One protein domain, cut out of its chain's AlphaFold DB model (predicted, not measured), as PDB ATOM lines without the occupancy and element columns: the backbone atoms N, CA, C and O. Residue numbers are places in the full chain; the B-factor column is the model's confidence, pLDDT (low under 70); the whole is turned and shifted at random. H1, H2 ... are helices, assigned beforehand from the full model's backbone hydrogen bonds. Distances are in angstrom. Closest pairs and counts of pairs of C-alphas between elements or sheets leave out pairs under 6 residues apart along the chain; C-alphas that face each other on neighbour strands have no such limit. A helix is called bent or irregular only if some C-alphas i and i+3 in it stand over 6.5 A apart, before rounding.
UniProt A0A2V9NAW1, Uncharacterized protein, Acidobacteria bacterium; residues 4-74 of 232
ATOM      1  N   ARG A   4     117.851 112.556 146.675       69.75
ATOM      2  CA  ARG A   4     117.575 112.576 145.224       69.75
ATOM      3  C   ARG A   4     118.620 111.806 144.413       69.75
ATOM      4  O   ARG A   4     118.248 111.086 143.496       69.75
ATOM      5  N   GLN A   5     119.905 111.916 144.754       75.31
ATOM      6  CA  GLN A   5     120.978 111.187 144.063       75.31
ATOM      7  C   GLN A   5     120.865 109.675 144.286       75.31
ATOM      8  O   GLN A   5     121.063 108.900 143.354       75.31
ATOM      9  N   LEU A   6     120.497 109.264 145.503       73.75
ATOM     10  CA  LEU A   6     120.267 107.860 145.835       73.75
ATOM     11  C   LEU A   6     119.055 107.297 145.072       73.75
ATOM     12  O   LEU A   6     119.148 106.229 144.478       73.75
ATOM     13  N   GLY A   7     117.947 108.046 145.026       70.75
ATOM     14  CA  GLY A   7     116.759 107.669 144.254       70.75
ATOM     15  C   GLY A   7     117.048 107.512 142.759       70.75
ATOM     16  O   GLY A   7     116.640 106.520 142.160       70.75
ATOM     17  N   CYS A   8     117.820 108.433 142.167       75.69
ATOM     18  CA  CYS A   8     118.242 108.308 140.772       75.69
ATOM     19  C   CYS A   8     119.076 107.043 140.535       75.69
ATOM     20  O   CYS A   8     118.805 106.322 139.585       75.69
ATOM     21  N   LEU A   9     120.045 106.727 141.398       77.62
ATOM     22  CA  LEU A   9     120.892 105.537 141.228       77.62
ATOM     23  C   LEU A   9     120.125 104.216 141.346       77.62
ATOM     24  O   LEU A   9     120.495 103.237 140.705       77.62
ATOM     25  N   LEU A  10     119.055 104.190 142.141       78.38
ATOM     26  CA  LEU A  10     118.229 103.001 142.333       78.38
ATOM     27  C   LEU A  10     117.220 102.796 141.198       78.38
ATOM     28  O   LEU A  10     116.959 101.659 140.824       78.38
ATOM     29  N   LEU A  11     116.666 103.877 140.641       78.62
ATOM     30  CA  LEU A  11     115.605 103.815 139.626       78.62
ATOM     31  C   LEU A  11     116.128 103.812 138.187       78.62
ATOM     32  O   LEU A  11     115.490 103.252 137.297       78.62
ATOM     33  N   LEU A  12     117.288 104.422 137.940       81.50
ATOM     34  CA  LEU A  12     117.855 104.570 136.600       81.50
ATOM     35  C   LEU A  12     118.139 103.225 135.898       81.50
ATOM     36  O   LEU A  12     117.785 103.117 134.724       81.50
ATOM     37  N   PRO A  13     118.641 102.166 136.569       80.00
ATOM     38  CA  PRO A  13     118.777 100.842 135.954       80.00
ATOM     39  C   PRO A  13     117.442 100.250 135.481       80.00
ATOM     40  O   PRO A  13     117.379  99.674 134.399       80.00
ATOM     41  N   PHE A  14     116.356 100.445 136.240       78.06
ATOM     42  CA  PHE A  14     115.017  99.998 135.841       78.06
ATOM     43  C   PHE A  14     114.493 100.791 134.647       78.06
ATOM     44  O   PHE A  14     113.989 100.198 133.699       78.06
ATOM     45  N   ALA A  15     114.651 102.118 134.663       80.50
ATOM     46  CA  ALA A  15     114.227 102.980 133.564       80.50
ATOM     47  C   ALA A  15     114.965 102.641 132.258       80.50
ATOM     48  O   ALA A  15     114.330 102.526 131.211       80.50
ATOM     49  N   ILE A  16     116.281 102.407 132.327       80.38
ATOM     50  CA  ILE A  16     117.090 101.975 131.179       80.38
ATOM     51  C   ILE A  16     116.629 100.603 130.683       80.38
ATOM     52  O   ILE A  16     116.434 100.430 129.481       80.38
ATOM     53  N   ASN A  17     116.407  99.643 131.584       73.56
ATOM     54  CA  ASN A  17     115.968  98.299 131.212       73.56
ATOM     55  C   ASN A  17     114.573  98.305 130.561       73.56
ATOM     56  O   ASN A  17     114.364  97.658 129.535       73.56
ATOM     57  N   CYS A  18     113.631  99.080 131.107       70.75
ATOM     58  CA  CYS A  18     112.303  99.280 130.527       70.75
ATOM     59  C   CYS A  18     112.371  99.967 129.161       70.75
ATOM     60  O   CYS A  18     111.732  99.499 128.222       70.75
ATOM     61  N   ALA A  19     113.160 101.035 129.021       76.50
ATOM     62  CA  ALA A  19     113.346 101.708 127.739       76.50
ATOM     63  C   ALA A  19     113.944 100.748 126.698       76.50
ATOM     64  O   ALA A  19     113.401 100.606 125.606       76.50
ATOM     65  N   ALA A  20     115.002 100.015 127.047       72.12
ATOM     66  CA  ALA A  20     115.634  99.049 126.151       72.12
ATOM     67  C   ALA A  20     114.685  97.908 125.736       72.12
ATOM     68  O   ALA A  20     114.703  97.493 124.575       72.12
ATOM     69  N   ALA A  21     113.825  97.440 126.649       65.81
ATOM     70  CA  ALA A  21     112.782  96.463 126.345       65.81
ATOM     71  C   ALA A  21     111.711  97.032 125.393       65.81
ATOM     72  O   ALA A  21     111.345  96.364 124.424       65.81
ATOM     73  N   LEU A  22     111.248  98.268 125.620       73.75
ATOM     74  CA  LEU A  22     110.274  98.949 124.754       73.75
ATOM     75  C   LEU A  22     110.817  99.164 123.336       73.75
ATOM     76  O   LEU A  22     110.108  98.919 122.363       73.75
ATOM     77  N   PHE A  23     112.088  99.548 123.211       78.19
ATOM     78  CA  PHE A  23     112.751  99.733 121.919       78.19
ATOM     79  C   PHE A  23     113.196  98.422 121.255       78.19
ATOM     80  O   PHE A  23     113.802  98.465 120.186       78.19
ATOM     81  N   ARG A  24     112.919  97.255 121.864       63.97
ATOM     82  CA  ARG A  24     113.369  95.929 121.395       63.97
ATOM     83  C   ARG A  24     114.874  95.867 121.101       63.97
ATOM     84  O   ARG A  24     115.324  95.020 120.334       63.97
ATOM     85  N   ALA A  25     115.655  96.746 121.729       67.50
ATOM     86  CA  ALA A  25     117.096  96.832 121.530       67.50
ATOM     87  C   ALA A  25     117.824  95.632 122.162       67.50
ATOM     88  O   ALA A  25     118.983  95.372 121.845       67.50
ATOM     89  N   TYR A  26     117.145  94.904 123.059       54.31
ATOM     90  CA  TYR A  26     117.650  93.709 123.730       54.31
ATOM     91  C   TYR A  26     116.494  92.921 124.393       54.31
ATOM     92  O   TYR A  26     115.494  93.532 124.790       54.31
ATOM     93  N   PRO A  27     116.602  91.593 124.599       53.06
ATOM     94  CA  PRO A  27     115.556  90.800 125.246       53.06
ATOM     95  C   PRO A  27     115.609  90.933 126.781       53.06
ATOM     96  O   PRO A  27     116.003  90.005 127.483       53.06
ATOM     97  N   TYR A  28     115.228  92.095 127.320       54.28
ATOM     98  CA  TYR A  28     115.230  92.369 128.770       54.28
ATOM     99  C   TYR A  28     113.903  92.052 129.494       54.28
ATOM    100  O   TYR A  28     113.831  92.149 130.716       54.28
ATOM    101  N   GLY A  29     112.843  91.673 128.773       47.81
ATOM    102  CA  GLY A  29     111.569  91.252 129.366       47.81
ATOM    103  C   GLY A  29     111.500  89.734 129.544       47.81
ATOM    104  O   GLY A  29     111.615  89.009 128.562       47.81
ATOM    105  N   GLY A  30     111.307  89.248 130.776       52.84
ATOM    106  CA  GLY A  30     111.065  87.822 131.060       52.84
ATOM    107  C   GLY A  30     112.272  86.889 130.890       52.84
ATOM    108  O   GLY A  30     112.100  85.677 130.818       52.84
ATOM    109  N   THR A  31     113.492  87.425 130.818       58.03
ATOM    110  CA  THR A  31     114.718  86.641 130.617       58.03
ATOM    111  C   THR A  31     115.629  86.688 131.844       58.03
ATOM    112  O   THR A  31     115.512  87.557 132.709       58.03
ATOM    113  N   ARG A  32     116.620  85.786 131.885       62.34
ATOM    114  CA  ARG A  32     117.705  85.771 132.888       62.34
ATOM    115  C   ARG A  32     118.437  87.111 133.054       62.34
ATOM    116  O   ARG A  32     119.094  87.317 134.067       62.34
ATOM    117  N   HIS A  33     118.325  88.027 132.092       63.25
ATOM    118  CA  HIS A  33     118.990  89.331 132.111       63.25
ATOM    119  C   HIS A  33     118.398  90.303 133.145       63.25
ATOM    120  O   HIS A  33     119.128  91.149 133.657       63.25
ATOM    121  N   SER A  34     117.135  90.126 133.551       69.69
ATOM    122  CA  SER A  34     116.519  90.922 134.627       69.69
ATOM    123  C   SER A  34     117.159  90.691 136.001       69.69
ATOM    124  O   SER A  34     116.968  91.499 136.908       69.69
ATOM    125  N   SER A  35     117.965  89.633 136.158       74.31
ATOM    126  CA  SER A  35     118.745  89.384 137.378       74.31
ATOM    127  C   SER A  35     119.717  90.520 137.717       74.31
ATOM    128  O   SER A  35     119.979  90.766 138.892       74.31
ATOM    129  N   LEU A  36     120.174  91.287 136.718       80.06
ATOM    130  CA  LEU A  36     121.038  92.457 136.919       80.06
ATOM    131  C   LEU A  36     120.363  93.565 137.744       80.06
ATOM    132  O   LEU A  36     121.048  94.398 138.336       80.06
ATOM    133  N   LEU A  37     119.027  93.573 137.811       81.12
ATOM    134  CA  LEU A  37     118.257  94.553 138.577       81.12
ATOM    135  C   LEU A  37     118.098  94.170 140.054       81.12
ATOM    136  O   LEU A  37     117.766  95.037 140.861       81.12
ATOM    137  N   ILE A  38     118.365  92.911 140.430       81.44
ATOM    138  CA  ILE A  38     118.225  92.408 141.806       81.44
ATOM    139  C   ILE A  38     118.965  93.274 142.843       81.44
ATOM    140  O   ILE A  38     118.321  93.676 143.815       81.44
ATOM    141  N   PRO A  39     120.259  93.628 142.686       83.44
ATOM    142  CA  PRO A  39     120.952  94.442 143.689       83.44
ATOM    143  C   PRO A  39     120.322  95.833 143.869       83.44
ATOM    144  O   PRO A  39     120.221  96.321 144.995       83.44
ATOM    145  N   PHE A  40     119.834  96.453 142.789       82.75
ATOM    146  CA  PHE A  40     119.170  97.759 142.842       82.75
ATOM    147  C   PHE A  40     117.769  97.662 143.455       82.75
ATOM    148  O   PHE A  40     117.391  98.519 144.255       82.75
ATOM    149  N   ALA A  41     117.028  96.594 143.141       81.00
ATOM    150  CA  ALA A  41     115.738  96.287 143.754       81.00
ATOM    151  C   ALA A  41     115.880  96.146 145.273       81.00
ATOM    152  O   ALA A  41     115.183  96.817 146.031       81.00
ATOM    153  N   LEU A  42     116.826  95.311 145.718       81.25
ATOM    154  CA  LEU A  42     117.075  95.044 147.133       81.25
ATOM    155  C   LEU A  42     117.505  96.307 147.878       81.25
ATOM    156  O   LEU A  42     116.980  96.588 148.957       81.25
ATOM    157  N   ALA A  43     118.411  97.098 147.299       80.38
ATOM    158  CA  ALA A  43     118.843  98.357 147.892       80.38
ATOM    159  C   ALA A  43     117.687  99.370 147.990       80.38
ATOM    160  O   ALA A  43     117.514 100.007 149.029       80.38
ATOM    161  N   GLY A  44     116.849  99.476 146.955       77.12
ATOM    162  CA  GLY A  44     115.692 100.371 146.947       77.12
ATOM    163  C   GLY A  44     114.624  99.980 147.962       77.12
ATOM    164  O   GLY A  44     114.185 100.825 148.742       77.12
ATOM    165  N   VAL A  45     114.265  98.695 148.015       78.81
ATOM    166  CA  VAL A  45     113.320  98.155 149.005       78.81
ATOM    167  C   VAL A  45     113.854  98.350 150.423       78.81
ATOM    168  O   VAL A  45     113.110  98.798 151.289       78.81
ATOM    169  N   SER A  46     115.144  98.106 150.660       78.44
ATOM    170  CA  SER A  46     115.761  98.275 151.983       78.44
ATOM    171  C   SER A  46     115.732  99.731 152.458       78.44
ATOM    172  O   SER A  46     115.395  99.996 153.610       78.44
ATOM    173  N   VAL A  47     116.035 100.692 151.576       77.12
ATOM    174  CA  VAL A  47     115.978 102.129 151.899       77.12
ATOM    175  C   VAL A  47     114.537 102.587 152.129       77.12
ATOM    176  O   VAL A  47     114.279 103.303 153.098       77.12
ATOM    177  N   ALA A  48     113.596 102.156 151.285       73.44
ATOM    178  CA  ALA A  48     112.179 102.476 151.440       73.44
ATOM    179  C   ALA A  48     111.625 101.917 152.758       73.44
ATOM    180  O   ALA A  48     110.996 102.651 153.520       73.44
ATOM    181  N   LEU A  49     111.930 100.655 153.075       70.31
ATOM    182  CA  LEU A  49     111.576 100.029 154.346       70.31
ATOM    183  C   LEU A  49     112.204 100.771 155.523       70.31
ATOM    184  O   LEU A  49     111.484 101.097 156.455       70.31
ATOM    185  N   ALA A  50     113.493 101.115 155.485       73.19
ATOM    186  CA  ALA A  50     114.154 101.842 156.572       73.19
ATOM    187  C   ALA A  50     113.544 103.234 156.828       73.19
ATOM    188  O   ALA A  50     113.502 103.695 157.971       73.19
ATOM    189  N   GLN A  51     113.050 103.907 155.784       72.31
ATOM    190  CA  GLN A  51     112.365 105.196 155.911       72.31
ATOM    191  C   GLN A  51     110.919 105.047 156.406       72.31
ATOM    192  O   GLN A  51     110.493 105.822 157.261       72.31
ATOM    193  N   LEU A  52     110.185 104.034 155.933       66.44
ATOM    194  CA  LEU A  52     108.801 103.742 156.339       66.44
ATOM    195  C   LEU A  52     108.706 103.152 157.757       66.44
ATOM    196  O   LEU A  52     107.765 103.442 158.494       66.44
ATOM    197  N   LEU A  53     109.685 102.340 158.161       64.38
ATOM    198  CA  LEU A  53     109.698 101.612 159.432       64.38
ATOM    199  C   LEU A  53     110.239 102.397 160.611       64.38
ATOM    200  O   LEU A  53     110.105 101.939 161.746       64.38
ATOM    201  N   LYS A  54     110.795 103.584 160.366       63.75
ATOM    202  CA  LYS A  54     111.459 104.409 161.379       63.75
ATOM    203  C   LYS A  54     110.567 104.773 162.581       63.75
ATOM    204  O   LYS A  54     111.094 105.243 163.580       63.75
ATOM    205  N   HIS A  55     109.253 104.512 162.523       57.28
ATOM    206  CA  HIS A  55     108.340 104.680 163.660       57.28
ATOM    207  C   HIS A  55     107.302 103.569 163.919       57.28
ATOM    208  O   HIS A  55     106.594 103.674 164.920       57.28
ATOM    209  N   ARG A  56     107.157 102.520 163.089       67.38
ATOM    210  CA  ARG A  56     106.087 101.506 163.268       67.38
ATOM    211  C   ARG A  56     106.471 100.116 162.756       67.38
ATOM    212  O   ARG A  56     106.141  99.746 161.632       67.38
ATOM    213  N   VAL A  57     107.099  99.318 163.621       67.25
ATOM    214  CA  VAL A  57     107.497  97.916 163.358       67.25
ATOM    215  C   VAL A  57     106.326  97.058 162.848       67.25
ATOM    216  O   VAL A  57     106.501  96.249 161.940       67.25
ATOM    217  N   SER A  58     105.110  97.291 163.356       67.69
ATOM    218  CA  SER A  58     103.896  96.582 162.923       67.69
ATOM    219  C   SER A  58     103.569  96.777 161.438       67.69
ATOM    220  O   SER A  58     103.106  95.842 160.787       67.69
ATOM    221  N   PHE A  59     103.856  97.954 160.875       70.50
ATOM    222  CA  PHE A  59     103.584  98.245 159.468       70.50
ATOM    223  C   PHE A  59     104.547  97.508 158.533       70.50
ATOM    224  O   PHE A  59     104.138  97.032 157.480       70.50
ATOM    225  N   GLY A  60     105.814  97.348 158.922       66.31
ATOM    226  CA  GLY A  60     106.773  96.590 158.113       66.31
ATOM    227  C   GLY A  60     106.537  95.096 158.182       66.31
ATOM    228  O   GLY A  60     106.723  94.421 157.180       66.31
ATOM    229  N   MET A  61     106.059  94.588 159.321       72.94
ATOM    230  CA  MET A  61     105.628  93.196 159.420       72.94
ATOM    231  C   MET A  61     104.409  92.932 158.525       72.94
ATOM    232  O   MET A  61     104.396  91.948 157.789       72.94
ATOM    233  N   ALA A  62     103.437  93.852 158.494       77.25
ATOM    234  CA  ALA A  62     102.306  93.783 157.569       77.25
ATOM    235  C   ALA A  62     102.742  93.890 156.094       77.25
ATOM    236  O   ALA A  62     102.255  93.136 155.257       77.25
ATOM    237  N   ALA A  63     103.689  94.777 155.773       73.06
ATOM    238  CA  ALA A  63     104.227  94.918 154.421       73.06
ATOM    239  C   ALA A  63     104.998  93.667 153.971       73.06
ATOM    240  O   ALA A  63     104.804  93.209 152.850       73.06
ATOM    241  N   ALA A  64     105.827  93.082 154.842       71.44
ATOM    242  CA  ALA A  64     106.545  91.844 154.559       71.44
ATOM    243  C   ALA A  64     105.575  90.680 154.308       71.44
ATOM    244  O   ALA A  64     105.695  90.003 153.293       71.44
ATOM    245  N   LEU A  65     104.564  90.510 155.170       81.00
ATOM    246  CA  LEU A  65     103.511  89.508 154.978       81.00
ATOM    247  C   LEU A  65     102.732  89.737 153.679       81.00
ATOM    248  O   LEU A  65     102.469  88.783 152.953       81.00
ATOM    249  N   GLY A  66     102.405  90.990 153.355       81.81
ATOM    250  CA  GLY A  66     101.730  91.353 152.111       81.81
ATOM    251  C   GLY A  66     102.563  91.027 150.873       81.81
ATOM    252  O   GLY A  66     102.047  90.428 149.937       81.81
ATOM    253  N   ILE A  67     103.859  91.354 150.880       77.62
ATOM    254  CA  ILE A  67     104.781  91.013 149.786       77.62
ATOM    255  C   ILE A  67     104.911  89.494 149.657       77.62
ATOM    256  O   ILE A  67     104.778  88.979 148.553       77.62
ATOM    257  N   SER A  68     105.107  88.763 150.759       74.75
ATOM    258  CA  SER A  68     105.169  87.296 150.743       74.75
ATOM    259  C   SER A  68     103.882  86.669 150.211       74.75
ATOM    260  O   SER A  68     103.953  85.735 149.416       74.75
ATOM    261  N   LEU A  69     102.716  87.198 150.588       81.81
ATOM    262  CA  LEU A  69     101.422  86.739 150.088       81.81
ATOM    263  C   LEU A  69     101.264  87.037 148.593       81.81
ATOM    264  O   LEU A  69     100.856  86.160 147.842       81.81
ATOM    265  N   VAL A  70     101.632  88.240 148.140       79.38
ATOM    266  CA  VAL A  70     101.619  88.589 146.714       79.38
ATOM    267  C   VAL A  70     102.571  87.686 145.940       79.38
ATOM    268  O   VAL A  70     102.163  87.164 144.914       79.38
ATOM    269  N   CYS A  71     103.790  87.433 146.422       71.00
ATOM    270  CA  CYS A  71     104.727  86.506 145.784       71.00
ATOM    271  C   CYS A  71     104.186  85.072 145.735       71.00
ATOM    272  O   CYS A  71     104.332  84.421 144.708       71.00
ATOM    273  N   HIS A  72     103.528  84.600 146.797       72.69
ATOM    274  CA  HIS A  72     102.907  83.273 146.833       72.69
ATOM    275  C   HIS A  72     101.706  83.162 145.879       72.69
ATOM    276  O   HIS A  72     101.464  82.111 145.296       72.69
ATOM    277  N   LEU A  73     100.919  84.230 145.731       75.75
ATOM    278  CA  LEU A  73      99.767  84.273 144.823       75.75
ATOM    279  C   LEU A  73     100.158  84.619 143.381       75.75
ATOM    280  O   LEU A  73      99.376  84.389 142.461       75.75
ATOM    281  N   SER A  74     101.349  85.182 143.177       70.62
ATOM    282  CA  SER A  74     101.892  85.487 141.859       70.62
ATOM    283  C   SER A  74     102.228  84.178 141.164       70.62
ATOM    284  O   SER A  74     103.308  83.621 141.329       70.62
TER     285      SER A  74
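This is residues 4 to 74 of the 232 residues of an uncharacterized protein of Acidobacteria bacterium (UniProt A0A2V9NAW1). Three helices run back and forth as a flat, open zigzag: H1 and H2 meet partway along their lengths, H2 runs on past H1, and H3 folds back from the far end of H2. H1 and H3 have no contact with each other, and the last part of H3 with the final residue, residues 65 to 74, sticks out free. The printed part has 71 residues with three named helices in the order H1, H2, H3 and no named strand, an all-helix domain. It is loose, with a radius of gyration of the C-alphas of 14.8 A, and it spans 43 by 34 by 16 A.

H1, residues 4 to 22, touches H2, residues 32 to 55, with its residues 7 to 14 alone, and H2 touches H1 with its residues 37 to 44 alone. Their closest C-alphas are those of Leu 10 and Phe 40, 5.4 A apart. H1 has a kink of 38 degrees near residue 11, and H2 one of 35 degrees near residue 40. The two run opposite ways at a shallow tilt of 33 degrees, only just short of steep, and form a helical hairpin. H2 also forms a helical hairpin with H3, residues 57 to 73, running opposite ways at a shallow tilt of 28 degrees. Here residues 49 to 53 of H2 alone touch residues 59 to 60 of H3 alone, and the closest C-alphas, those of Leu 53 and Gly 60, are 6.0 A apart. H1 and H3 are apart. In H3 every O i to N i+4 pair is within hydrogen-bond range, against 13 of 15 in H1 and 13 of 20 in H2.

H1 begins at C-alpha 4, (117.575, 112.576, 145.224), and is 25.7 A from first to last C-alpha. It is only just irregular: C-alphas 10 and 13 are 6.8 A apart. H2, the longest helix with 24 residues, begins at C-alpha 32, (117.705, 85.771, 132.888), and is 37.3 A long. It is irregular, with C-alphas 52 and 55 7.4 A apart. H3 is 24.3 A long and ends at C-alpha 73, (99.767, 84.273, 144.823).

The two C-alphas farthest apart are those of Ala 25 and His 55, at 43.7 A. The printed part has no cut. The link from H1 to H2, 9 residues, is short, and the link from H2 to H3, 1 residue, is tight. The mean pLDDT of the printed part is 72.3, and 21 residues are under 70: residues 4, 21, 24 to 34, 52 to 58 and 60.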